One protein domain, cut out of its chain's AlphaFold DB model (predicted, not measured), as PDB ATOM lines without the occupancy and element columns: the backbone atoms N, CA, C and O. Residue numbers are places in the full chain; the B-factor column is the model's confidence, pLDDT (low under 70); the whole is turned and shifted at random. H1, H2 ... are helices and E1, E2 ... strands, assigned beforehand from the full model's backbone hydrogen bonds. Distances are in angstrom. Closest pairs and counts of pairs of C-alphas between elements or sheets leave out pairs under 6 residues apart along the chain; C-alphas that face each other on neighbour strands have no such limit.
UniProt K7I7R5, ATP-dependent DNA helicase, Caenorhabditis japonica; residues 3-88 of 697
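AT A GLANCE: This is residues 3 to 88 of the 697 residues of the protein "ATP-dependent DNA helicase" of Caenorhabditis japonica (UniProt K7I7R5). Two short parallel strands, E1 and E2, lie side by side as a small sheet, with helix H1 packed over them and the longer helix H2 packed on H1. From the far end of H2 the chain folds back in a wide, loose loop that reaches H3 and returns through the short H4 to E2; residues 60 to 66 and 68 to 73 of this loop stick out. The printed part has 86 residues, with four named helices and two named strands in the order H1 E1 H2 H3 H4 E2, and by its named elements it is mostly helix. The whole is only just compact, close to loose, with a radius of gyration of the C-alphas of 13.9 A and spans of 39 by 33 by 23 A.

HOW THE PARTS SIT: Start at the sheet, where E1, residues 29 to 32, and E2, residues 84 to 87, are parallel neighbours at 20 degrees. C-alphas 30 and 85 face each other at 4.8 A; N 30 and O 84 at 2.9 A, and N 86 and O 30 at 2.8 A, are within hydrogen-bond range. Look next at H1, residues 7 to 19: its closest C-alphas to E2 are those of Val 12 and Phe 86, 6.8 A apart, and to E1 those of Ala 16 and Met 29, 7.5 A apart. H1 touches H2, residues 39 to 52, with the closest C-alphas those of Val 13 and Ile 46 at 5.8 A; they run the same way at a steep tilt of 41 degrees. H3, residues 66 to 69, and H4, residues 79 to 82, touch no helix. E1, the helices H2, H3 and H4, and E2 form a strand-helix-strand unit, two parallel neighbour strands with helices between them along the chain. In H1 and H2 every O i to N i+4 pair is within hydrogen-bond range; H3 and H4 are too short for such a pair.

IN THESE COORDINATES: Find C-alpha 29 at (175.109, 129.648, 163.504), where E1 begins its four residues. H2 runs 20.0 A from C-alpha 39 to C-alpha 52 at (166.242, 123.248, 145.740). H1 begins at C-alpha 7, (162.197, 140.250, 158.865), and runs 18.4 A. E2 ends at C-alpha 87, (167.614, 135.915, 168.602).

THE WHOLE: The two C-alphas farthest apart are those of Gln 3 and Pro 71, at 39.9 A. The printed part has no cut. The link from H2 to H3, residues 53 to 65, is long, and that from H4 to E2 is tight. Mean pLDDT of the printed part is 71.0; look for low confidence at residues 58 to 79, among other residues under 70, and note that H3 has a mean of 36.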
ATOM      1  N   GLN A   3     158.861 133.454 151.315       81.94
ATOM      2  CA  GLN A   3     158.079 134.701 151.285       81.94
ATOM      3  C   GLN A   3     157.258 134.966 152.562       81.94
ATOM      4  O   GLN A   3     156.899 136.107 152.815       81.94
ATOM      5  N   MET A   4     156.979 133.933 153.364       80.19
ATOM      6  CA  MET A   4     156.184 134.028 154.594       80.19
ATOM      7  C   MET A   4     157.042 134.306 155.840       80.19
ATOM      8  O   MET A   4     156.501 134.376 156.937       80.19
ATOM      9  N   LEU A   5     158.369 134.403 155.699       82.06
ATOM     10  CA  LEU A   5     159.272 134.710 156.809       82.06
ATOM     11  C   LEU A   5     159.123 136.183 157.219       82.06
ATOM     12  O   LEU A   5     159.098 137.068 156.357       82.06
ATOM     13  N   ASN A   6     159.094 136.455 158.525       84.50
ATOM     14  CA  ASN A   6     159.216 137.825 159.031       84.50
ATOM     15  C   ASN A   6     160.653 138.355 158.843       84.50
ATOM     16  O   ASN A   6     161.556 137.608 158.462       84.50
ATOM     17  N   GLN A   7     160.891 139.638 159.124       83.56
ATOM     18  CA  GLN A   7     162.197 140.250 158.865       83.56
ATOM     19  C   GLN A   7     163.342 139.582 159.644       83.56
ATOM     20  O   GLN A   7     164.381 139.288 159.060       83.56
ATOM     21  N   ARG A   8     163.149 139.267 160.933       82.88
ATOM     22  CA  ARG A   8     164.178 138.605 161.760       82.88
ATOM     23  C   ARG A   8     164.468 137.180 161.285       82.88
ATOM     24  O   ARG A   8     165.621 136.760 161.246       82.88
ATOM     25  N   GLN A   9     163.434 136.446 160.886       84.06
ATOM     26  CA  GLN A   9     163.551 135.107 160.315       84.06
ATOM     27  C   GLN A   9     164.252 135.141 158.950       84.06
ATOM     28  O   GLN A   9     165.095 134.285 158.690       84.06
ATOM     29  N   LYS A  10     163.963 136.137 158.099       87.38
ATOM     30  CA  LYS A  10     164.679 136.347 156.830       87.38
ATOM     31  C   LYS A  10     166.163 136.574 157.065       87.38
ATOM     32  O   LYS A  10     166.953 135.868 156.455       87.38
ATOM     33  N   THR A  11     166.541 137.433 158.016       88.06
ATOM     34  CA  THR A  11     167.953 137.654 158.369       88.06
ATOM     35  C   THR A  11     168.672 136.345 158.712       88.06
ATOM     36  O   THR A  11     169.783 136.112 158.241       88.06
ATOM     37  N   VAL A  12     168.027 135.457 159.478       85.81
ATOM     38  CA  VAL A  12     168.570 134.125 159.797       85.81
ATOM     39  C   VAL A  12     168.735 133.272 158.538       85.81
ATOM     40  O   VAL A  12     169.804 132.710 158.306       85.81
ATOM     41  N   VAL A  13     167.685 133.155 157.723       85.44
ATOM     42  CA  VAL A  13     167.700 132.291 156.532       85.44
ATOM     43  C   VAL A  13     168.696 132.802 155.492       85.44
ATOM     44  O   VAL A  13     169.477 132.015 154.963       85.44
ATOM     45  N   ASP A  14     168.721 134.105 155.233       88.94
ATOM     46  CA  ASP A  14     169.622 134.729 154.265       88.94
ATOM     47  C   ASP A  14     171.077 134.563 154.676       88.94
ATOM     48  O   ASP A  14     171.908 134.174 153.854       88.94
ATOM     49  N   ARG A  15     171.374 134.753 155.967       87.31
ATOM     50  CA  ARG A  15     172.722 134.533 156.478       87.31
ATOM     51  C   ARG A  15     173.158 133.077 156.342       87.31
ATOM     52  O   ARG A  15     174.280 132.822 155.914       87.31
ATOM     53  N   ALA A  16     172.284 132.120 156.657       85.75
ATOM     54  CA  ALA A  16     172.599 130.701 156.496       85.75
ATOM     55  C   ALA A  16     172.924 130.355 155.033       85.75
ATOM     56  O   ALA A  16     173.889 129.647 154.757       85.75
ATOM     57  N   LEU A  17     172.158 130.902 154.084       86.62
ATOM     58  CA  LEU A  17     172.388 130.710 152.649       86.62
ATOM     59  C   LEU A  17     173.666 131.402 152.152       86.62
ATOM     60  O   LEU A  17     174.297 130.916 151.213       86.62
ATOM     61  N   GLU A  18     174.048 132.527 152.756       86.56
ATOM     62  CA  GLU A  18     175.301 133.229 152.473       86.56
ATOM     63  C   GLU A  18     176.519 132.422 152.951       86.56
ATOM     64  O   GLU A  18     177.475 132.251 152.195       86.56
ATOM     65  N   LEU A  19     176.473 131.881 154.174       84.19
ATOM     66  CA  LEU A  19     177.572 131.104 154.766       84.19
ATOM     67  C   LEU A  19     177.873 129.807 154.008       84.19
ATOM     68  O   LEU A  19     179.018 129.366 153.996       84.19
ATOM     69  N   VAL A  20     176.880 129.215 153.337       82.19
ATOM     70  CA  VAL A  20     177.094 128.048 152.464       82.19
ATOM     71  C   VAL A  20     177.943 128.399 151.235       82.19
ATOM     72  O   VAL A  20     178.628 127.532 150.701       82.19
ATOM     73  N   LYS A  21     177.928 129.661 150.789       81.00
ATOM     74  CA  LYS A  21     178.627 130.112 149.574       81.00
ATOM     75  C   LYS A  21     180.014 130.698 149.832       81.00
ATOM     76  O   LYS A  21     180.773 130.855 148.881       81.00
ATOM     77  N   LYS A  22     180.330 131.083 151.071       79.19
ATOM     78  CA  LYS A  22     181.592 131.747 151.422       79.19
ATOM     79  C   LYS A  22     182.604 130.753 151.986       79.19
ATOM     80  O   LYS A  22     182.312 130.027 152.934       79.19
ATOM     81  N   GLU A  23     183.816 130.769 151.440       67.62
ATOM     82  CA  GLU A  23     184.972 130.067 152.003       67.62
ATOM     83  C   GLU A  23     185.713 130.969 153.007       67.62
ATOM     84  O   GLU A  23     185.691 132.193 152.887       67.62
ATOM     85  N   GLY A  24     186.336 130.377 154.032       65.81
ATOM     86  CA  GLY A  24     187.168 131.104 155.005       65.81
ATOM     87  C   GLY A  24     186.437 131.852 156.132       65.81
ATOM     88  O   GLY A  24     187.093 132.518 156.924       65.81
ATOM     89  N   VAL A  25     185.108 131.740 156.250       68.00
ATOM     90  CA  VAL A  25     184.327 132.322 157.364       68.00
ATOM     91  C   VAL A  25     183.873 131.251 158.367       68.00
ATOM     92  O   VAL A  25     183.642 130.108 157.960       68.00
ATOM     93  N   PRO A  26     183.686 131.582 159.662       64.25
ATOM     94  CA  PRO A  26     183.019 130.694 160.612       64.25
ATOM     95  C   PRO A  26     181.623 130.315 160.095       64.25
ATOM     96  O   PRO A  26     180.784 131.176 159.834       64.25
ATOM     97  N   ARG A  27     181.380 129.012 159.906       76.75
ATOM     98  CA  ARG A  27     180.149 128.468 159.291       76.75
ATOM     99  C   ARG A  27     179.107 127.998 160.307       76.75
ATOM    100  O   ARG A  27     178.142 127.334 159.939       76.75
ATOM    101  N   MET A  28     179.299 128.314 161.584       78.56
ATOM    102  CA  MET A  28     178.389 127.902 162.645       78.56
ATOM    103  C   MET A  28     177.451 129.043 163.032       78.56
ATOM    104  O   MET A  28     177.883 130.155 163.328       78.56
ATOM    105  N   MET A  29     176.156 128.737 163.057       81.38
ATOM    106  CA  MET A  29     175.109 129.648 163.504       81.38
ATOM    107  C   MET A  29     174.312 129.011 164.635       81.38
ATOM    108  O   MET A  29     174.016 127.816 164.596       81.38
ATOM    109  N   PHE A  30     173.899 129.832 165.593       82.25
ATOM    110  CA  PHE A  30     172.937 129.458 166.618       82.25
ATOM    111  C   PHE A  30     171.702 130.347 166.517       82.25
ATOM    112  O   PHE A  30     171.814 131.571 166.474       82.25
ATOM    113  N   VAL A  31     170.520 129.732 166.482       77.06
ATOM    114  CA  VAL A  31     169.242 130.449 166.449       77.06
ATOM    115  C   VAL A  31     168.531 130.218 167.772       77.06
ATOM    116  O   VAL A  31     167.995 129.138 168.017       77.06
ATOM    117  N   ASP A  32     168.511 131.247 168.608       78.75
ATOM    118  CA  ASP A  32     167.723 131.292 169.829       78.75
ATOM    119  C   ASP A  32     166.333 131.872 169.557       78.75
ATOM    120  O   ASP A  32     166.140 132.705 168.671       78.75
ATOM    121  N   GLY A  33     165.332 131.402 170.281       69.12
ATOM    122  CA  GLY A  33     163.942 131.701 169.980       69.12
ATOM    123  C   GLY A  33     162.980 130.955 170.895       69.12
ATOM    124  O   GLY A  33     162.827 129.739 170.759       69.12
ATOM    125  N   PRO A  34     162.259 131.664 171.775       67.06
ATOM    126  CA  PRO A  34     161.214 131.069 172.592       67.06
ATOM    127  C   PRO A  34     160.155 130.324 171.759       67.06
ATOM    128  O   PRO A  34     159.935 130.580 170.568       67.06
ATOM    129  N   GLY A  35     159.467 129.369 172.382       63.41
ATOM    130  CA  GLY A  35     158.408 128.577 171.759       63.41
ATOM    131  C   GLY A  35     157.326 129.420 171.065       63.41
ATOM    132  O   GLY A  35     156.543 130.115 171.696       63.41
ATOM    133  N   GLY A  36     157.209 129.275 169.744       61.41
ATOM    134  CA  GLY A  36     156.234 130.024 168.934       61.41
ATOM    135  C   GLY A  36     156.850 131.124 168.070       61.41
ATOM    136  O   GLY A  36     156.171 131.637 167.192       61.41
ATOM    137  N   THR A  37     158.145 131.412 168.214       71.75
ATOM    138  CA  THR A  37     158.885 132.377 167.369       71.75
ATOM    139  C   THR A  37     159.218 131.881 165.954       71.75
ATOM    140  O   THR A  37     159.684 132.641 165.106       71.75
ATOM    141  N   GLY A  38     158.952 130.603 165.661       66.56
ATOM    142  CA  GLY A  38     159.101 130.035 164.318       66.56
ATOM    143  C   GLY A  38     160.486 129.472 163.987       66.56
ATOM    144  O   GLY A  38     160.785 129.301 162.811       66.56
ATOM    145  N   GLN A  39     161.310 129.106 164.976       71.50
ATOM    146  CA  GLN A  39     162.611 128.445 164.746       71.50
ATOM    147  C   GLN A  39     162.531 127.263 163.760       71.50
ATOM    148  O   GLN A  39     163.267 127.213 162.778       71.50
ATOM    149  N   THR A  40     161.586 126.337 163.966       67.00
ATOM    150  CA  THR A  40     161.373 125.190 163.063       67.00
ATOM    151  C   THR A  40     161.010 125.634 161.643       67.00
ATOM    152  O   THR A  40     161.416 125.000 160.674       67.00
ATOM    153  N   PHE A  41     160.274 126.739 161.506       67.81
ATOM    154  CA  PHE A  41     159.917 127.305 160.208       67.81
ATOM    155  C   PHE A  41     161.151 127.864 159.481       67.81
ATOM    156  O   PHE A  41     161.310 127.608 158.288       67.81
ATOM    157  N   CYS A  42     162.073 128.519 160.200       73.56
ATOM    158  CA  CYS A  42     163.372 128.936 159.659       73.56
ATOM    159  C   CYS A  42     164.210 127.741 159.190       73.56
ATOM    160  O   CYS A  42     164.716 127.755 158.070       73.56
ATOM    161  N   TYR A  43     164.325 126.685 160.005       79.31
ATOM    162  CA  TYR A  43     165.088 125.485 159.638       79.31
ATOM    163  C   TYR A  43     164.517 124.798 158.395       79.31
ATOM    164  O   TYR A  43     165.267 124.455 157.482       79.31
ATOM    165  N   ASN A  44     163.189 124.674 158.307       69.50
ATOM    166  CA  ASN A  44     162.523 124.121 157.129       69.50
ATOM    167  C   ASN A  44     162.728 124.997 155.884       69.50
ATOM    168  O   ASN A  44     162.948 124.471 154.792       69.50
ATOM    169  N   ALA A  45     162.702 126.327 156.031       77.88
ATOM    170  CA  ALA A  45     162.971 127.246 154.927       77.88
ATOM    171  C   ALA A  45     164.412 127.108 154.405       77.88
ATOM    172  O   ALA A  45     164.601 127.041 153.190       77.88
ATOM    173  N   ILE A  46     165.403 126.999 155.300       80.75
ATOM    174  CA  ILE A  46     166.812 126.745 154.946       80.75
ATOM    175  C   ILE A  46     166.940 125.400 154.226       80.75
ATOM    176  O   ILE A  46     167.474 125.350 153.119       80.75
ATOM    177  N   TYR A  47     166.391 124.329 154.809       77.75
ATOM    178  CA  TYR A  47     166.425 122.982 154.240       77.75
ATOM    179  C   TYR A  47     165.870 122.957 152.813       77.75
ATOM    180  O   TYR A  47     166.574 122.583 151.876       77.75
ATOM    181  N   HIS A  48     164.629 123.415 152.618       74.12
ATOM    182  CA  HIS A  48     163.997 123.384 151.301       74.12
ATOM    183  C   HIS A  48     164.728 124.269 150.288       74.12
ATOM    184  O   HIS A  48     164.802 123.914 149.110       74.12
ATOM    185  N   ARG A  49     165.297 125.399 150.723       81.50
ATOM    186  CA  ARG A  49     166.058 126.284 149.839       81.50
ATOM    187  C   ARG A  49     167.373 125.646 149.395       81.50
ATOM    188  O   ARG A  49     167.657 125.675 148.199       81.50
ATOM    189  N   LEU A  50     168.122 125.024 150.300       80.06
ATOM    190  CA  LEU A  50     169.376 124.333 149.979       80.06
ATOM    191  C   LEU A  50     169.143 123.082 149.121       80.06
ATOM    192  O   LEU A  50     169.816 122.904 148.106       80.06
ATOM    193  N   VAL A  51     168.122 122.280 149.432       76.38
ATOM    194  CA  VAL A  51     167.735 121.124 148.604       76.38
ATOM    195  C   VAL A  51     167.312 121.568 147.199       76.38
ATOM    196  O   VAL A  51     167.712 120.948 146.216       76.38
ATOM    197  N   SER A  52     166.582 122.687 147.062       83.06
ATOM    198  CA  SER A  52     166.242 123.248 145.740       83.06
ATOM    199  C   SER A  52     167.469 123.688 144.931       83.06
ATOM    200  O   SER A  52     167.422 123.731 143.705       83.06
ATOM    201  N   GLN A  53     168.581 123.977 145.613       84.38
ATOM    202  CA  GLN A  53     169.877 124.317 145.023       84.38
ATOM    203  C   GLN A  53     170.780 123.086 144.840       84.38
ATOM    204  O   GLN A  53     171.976 123.240 144.603       84.38
ATOM    205  N   LYS A  54     170.217 121.870 144.942       83.50
ATOM    206  CA  LYS A  54     170.925 120.585 144.828       83.50
ATOM    207  C   LYS A  54     172.053 120.399 145.854       83.50
ATOM    208  O   LYS A  54     172.992 119.652 145.602       83.50
ATOM    209  N   GLN A  55     171.963 121.061 147.006       79.38
ATOM    210  CA  GLN A  55     172.896 120.859 148.114       79.38
ATOM    211  C   GLN A  55     172.467 119.661 148.965       79.38
ATOM    212  O   GLN A  55     171.276 119.467 149.225       79.38
ATOM    213  N   THR A  56     173.439 118.884 149.440       77.94
ATOM    214  CA  THR A  56     173.200 117.807 150.406       77.94
ATOM    215  C   THR A  56     173.027 118.409 151.795       77.94
ATOM    216  O   THR A  56     173.927 119.074 152.302       77.94
ATOM    217  N   VAL A  57     171.876 118.171 152.425       72.19
ATOM    218  CA  VAL A  57     171.565 118.689 153.765       72.19
ATOM    219  C   VAL A  57     171.363 117.524 154.725       72.19
ATOM    220  O   VAL A  57     170.529 116.656 154.477       72.19
ATOM    221  N   ILE A  58     172.104 117.528 155.835       65.44
ATOM    222  CA  ILE A  58     171.960 116.555 156.922       65.44
ATOM    223  C   ILE A  58     171.264 117.248 158.094       65.44
ATOM    224  O   ILE A  58     171.760 118.241 158.621       65.44
ATOM    225  N   CYS A  59     170.112 116.723 158.508       60.88
ATOM    226  CA  CYS A  59     169.377 117.216 159.669       60.88
ATOM    227  C   CYS A  59     169.646 116.318 160.882       60.88
ATOM    228  O   CYS A  59     169.423 115.111 160.819       60.88
ATOM    229  N   VAL A  60     170.079 116.914 161.994       58.00
ATOM    230  CA  VAL A  60     170.355 116.217 163.259       58.00
ATOM    231  C   VAL A  60     169.518 116.862 164.366       58.00
ATOM    232  O   VAL A  60     169.385 118.084 164.403       58.00
ATOM    233  N   ALA A  61     168.937 116.062 165.264       53.47
ATOM    234  CA  ALA A  61     168.120 116.552 166.376       53.47
ATOM    235  C   ALA A  61     168.534 115.893 167.699       53.47
ATOM    236  O   ALA A  61     168.669 114.673 167.774       53.47
ATOM    237  N   HIS A  62     168.690 116.695 168.755       55.09
ATOM    238  CA  HIS A  62     168.917 116.215 170.121       55.09
ATOM    239  C   HIS A  62     167.601 116.134 170.908       55.09
ATOM    240  O   HIS A  62     166.713 116.973 170.758       55.09
ATOM    241  N   THR A  63     167.480 115.161 171.814       49.78
ATOM    242  CA  THR A  63     166.371 115.118 172.782       49.78
ATOM    243  C   THR A  63     166.637 116.089 173.939       49.78
ATOM    244  O   THR A  63     167.654 115.965 174.623       49.78
ATOM    245  N   GLY A  64     165.712 117.024 174.189       45.81
ATOM    246  CA  GLY A  64     165.915 118.223 175.025       45.81
ATOM    247  C   GLY A  64     166.311 118.031 176.499       45.81
ATOM    248  O   GLY A  64     166.733 118.990 177.129       45.81
ATOM    249  N   ILE A  65     166.248 116.818 177.057       43.00
ATOM    250  CA  ILE A  65     166.628 116.556 178.463       43.00
ATOM    251  C   ILE A  65     168.148 116.654 178.683       43.00
ATOM    252  O   ILE A  65     168.587 116.979 179.784       43.00
ATOM    253  N   ALA A  66     168.963 116.394 177.655       34.75
ATOM    254  CA  ALA A  66     170.424 116.445 177.772       34.75
ATOM    255  C   ALA A  66     170.968 117.882 177.897       34.75
ATOM    256  O   ALA A  66     171.995 118.087 178.533       34.75
ATOM    257  N   ALA A  67     170.263 118.880 177.350       39.81
ATOM    258  CA  ALA A  67     170.717 120.273 177.346       39.81
ATOM    259  C   ALA A  67     170.639 120.950 178.728       39.81
ATOM    260  O   ALA A  67     171.351 121.914 178.971       39.81
ATOM    261  N   THR A  68     169.790 120.452 179.634       38.28
ATOM    262  CA  THR A  68     169.539 121.079 180.948       38.28
ATOM    263  C   THR A  68     170.373 120.471 182.082       38.28
ATOM    264  O   THR A  68     170.446 121.048 183.159       38.28
ATOM    265  N   LEU A  69     170.981 119.295 181.878       31.14
ATOM    266  CA  LEU A  69     171.583 118.491 182.956       31.14
ATOM    267  C   LEU A  69     173.102 118.296 182.832       31.14
ATOM    268  O   LEU A  69     173.687 117.609 183.668       31.14
ATOM    269  N   LEU A  70     173.742 118.846 181.797       35.16
ATOM    270  CA  LEU A  70     175.165 118.628 181.537       35.16
ATOM    271  C   LEU A  70     175.995 119.873 181.895       35.16
ATOM    272  O   LEU A  70     175.653 120.972 181.469       35.16
ATOM    273  N   PRO A  71     177.111 119.731 182.633       34.22
ATOM    274  CA  PRO A  71     178.019 120.844 182.920       34.22
ATOM    275  C   PRO A  71     178.763 121.356 181.673       34.22
ATOM    276  O   PRO A  71     179.218 122.500 181.678       34.22
ATOM    277  N   PHE A  72     178.820 120.549 180.606       44.12
ATOM    278  CA  PHE A  72     179.428 120.854 179.307       44.12
ATOM    279  C   PHE A  72     178.339 121.053 178.241       44.12
ATOM    280  O   PHE A  72     178.039 120.159 177.451       44.12
ATOM    281  N   ILE A  73     177.689 122.215 178.260       54.19
ATOM    282  CA  ILE A  73     176.744 122.644 177.217       54.19
ATOM    283  C   ILE A  73     177.475 123.449 176.146       54.19
ATOM    284  O   ILE A  73     178.475 124.094 176.444       54.19
ATOM    285  N   LEU A  74     176.946 123.468 174.915       62.53
ATOM    286  CA  LEU A  74     177.506 124.261 173.811       62.53
ATOM    287  C   LEU A  74     177.746 125.717 174.229       62.53
ATOM    288  O   LEU A  74     178.811 126.241 173.929       62.53
ATOM    289  N   LYS A  75     176.818 126.315 174.997       59.81
ATOM    290  CA  LYS A  75     176.940 127.678 175.541       59.81
ATOM    291  C   LYS A  75     178.191 127.904 176.409       59.81
ATOM    292  O   LYS A  75     178.638 129.028 176.506       59.81
ATOM    293  N   ARG A  76     178.758 126.849 177.009       53.91
ATOM    294  CA  ARG A  76     179.964 126.884 177.858       53.91
ATOM    295  C   ARG A  76     181.239 126.437 177.134       53.91
ATOM    296  O   ARG A  76     182.290 126.338 177.759       53.91
ATOM    297  N   SER A  77     181.146 126.080 175.855       64.06
ATOM    298  CA  SER A  77     182.310 125.684 175.059       64.06
ATOM    299  C   SER A  77     183.021 126.911 174.493       64.06
ATOM    300  O   SER A  77     182.371 127.911 174.197       64.06
ATOM    301  N   GLU A  78     184.331 126.823 174.264       67.25
ATOM    302  CA  GLU A  78     185.093 127.897 173.602       67.25
ATOM    303  C   GLU A  78     184.528 128.218 172.209       67.25
ATOM    304  O   GLU A  78     184.469 129.381 171.817       67.25
ATOM    305  N   LEU A  79     183.969 127.204 171.533       69.81
ATOM    306  CA  LEU A  79     183.269 127.349 170.255       69.81
ATOM    307  C   LEU A  79     182.076 128.311 170.332       69.81
ATOM    308  O   LEU A  79     181.708 128.896 169.320       69.81
ATOM    309  N   TRP A  80     181.458 128.510 171.502       76.00
ATOM    310  CA  TRP A  80     180.335 129.441 171.653       76.00
ATOM    311  C   TRP A  80     180.699 130.883 171.310       76.00
ATOM    312  O   TRP A  80     179.845 131.633 170.830       76.00
ATOM    313  N   ARG A  81     181.954 131.283 171.540       71.88
ATOM    314  CA  ARG A  81     182.443 132.629 171.210       71.88
ATOM    315  C   ARG A  81     182.495 132.846 169.701       71.88
ATOM    316  O   ARG A  81     182.101 133.908 169.231       71.88
ATOM    317  N   ASP A  82     182.856 131.802 168.963       73.88
ATOM    318  CA  ASP A  82     183.040 131.846 167.511       73.88
ATOM    319  C   ASP A  82     181.743 131.577 166.719       73.88
ATOM    320  O   ASP A  82     181.716 131.690 165.490       73.88
ATOM    321  N   ILE A  83     180.649 131.221 167.405       80.38
ATOM    322  CA  ILE A  83     179.338 130.969 166.794       80.38
ATOM    323  C   ILE A  83     178.545 132.273 166.650       80.38
ATOM    324  O   ILE A  83     178.274 132.977 167.625       80.38
ATOM    325  N   GLN A  84     178.065 132.545 165.433       81.25
ATOM    326  CA  GLN A  84     177.175 133.675 165.174       81.25
ATOM    327  C   GLN A  84     175.771 133.400 165.740       81.25
ATOM    328  O   GLN A  84     175.116 132.429 165.348       81.25
ATOM    329  N   LYS A  85     175.286 134.264 166.638       83.25
ATOM    330  CA  LYS A  85     174.008 134.089 167.349       83.25
ATOM    331  C   LYS A  85     172.906 134.967 166.755       83.25
ATOM    332  O   LYS A  85     173.126 136.133 166.445       83.25
ATOM    333  N   PHE A  86     171.707 134.407 166.631       81.31
ATOM    334  CA  PHE A  86     170.500 135.105 166.195       81.31
ATOM    335  C   PHE A  86     169.385 134.894 167.208       81.31
ATOM    336  O   PHE A  86     169.103 133.752 167.560       81.31
ATOM    337  N   LYS A  87     168.711 135.970 167.627       80.00
ATOM    338  CA  LYS A  87     167.614 135.915 168.602       80.00
ATOM    339  C   LYS A  87     166.277 136.259 167.949       80.00
ATOM    340  O   LYS A  87     166.063 137.372 167.461       80.00
ATOM    341  N   LEU A  88     165.360 135.299 167.947       76.81
ATOM    342  CA  LEU A  88     163.968 135.496 167.557       76.81
ATOM    343  C   LEU A  88     163.157 135.857 168.806       76.81
ATOM    344  O   LEU A  88     163.141 135.100 169.766       76.81
TER     345      LEU A  88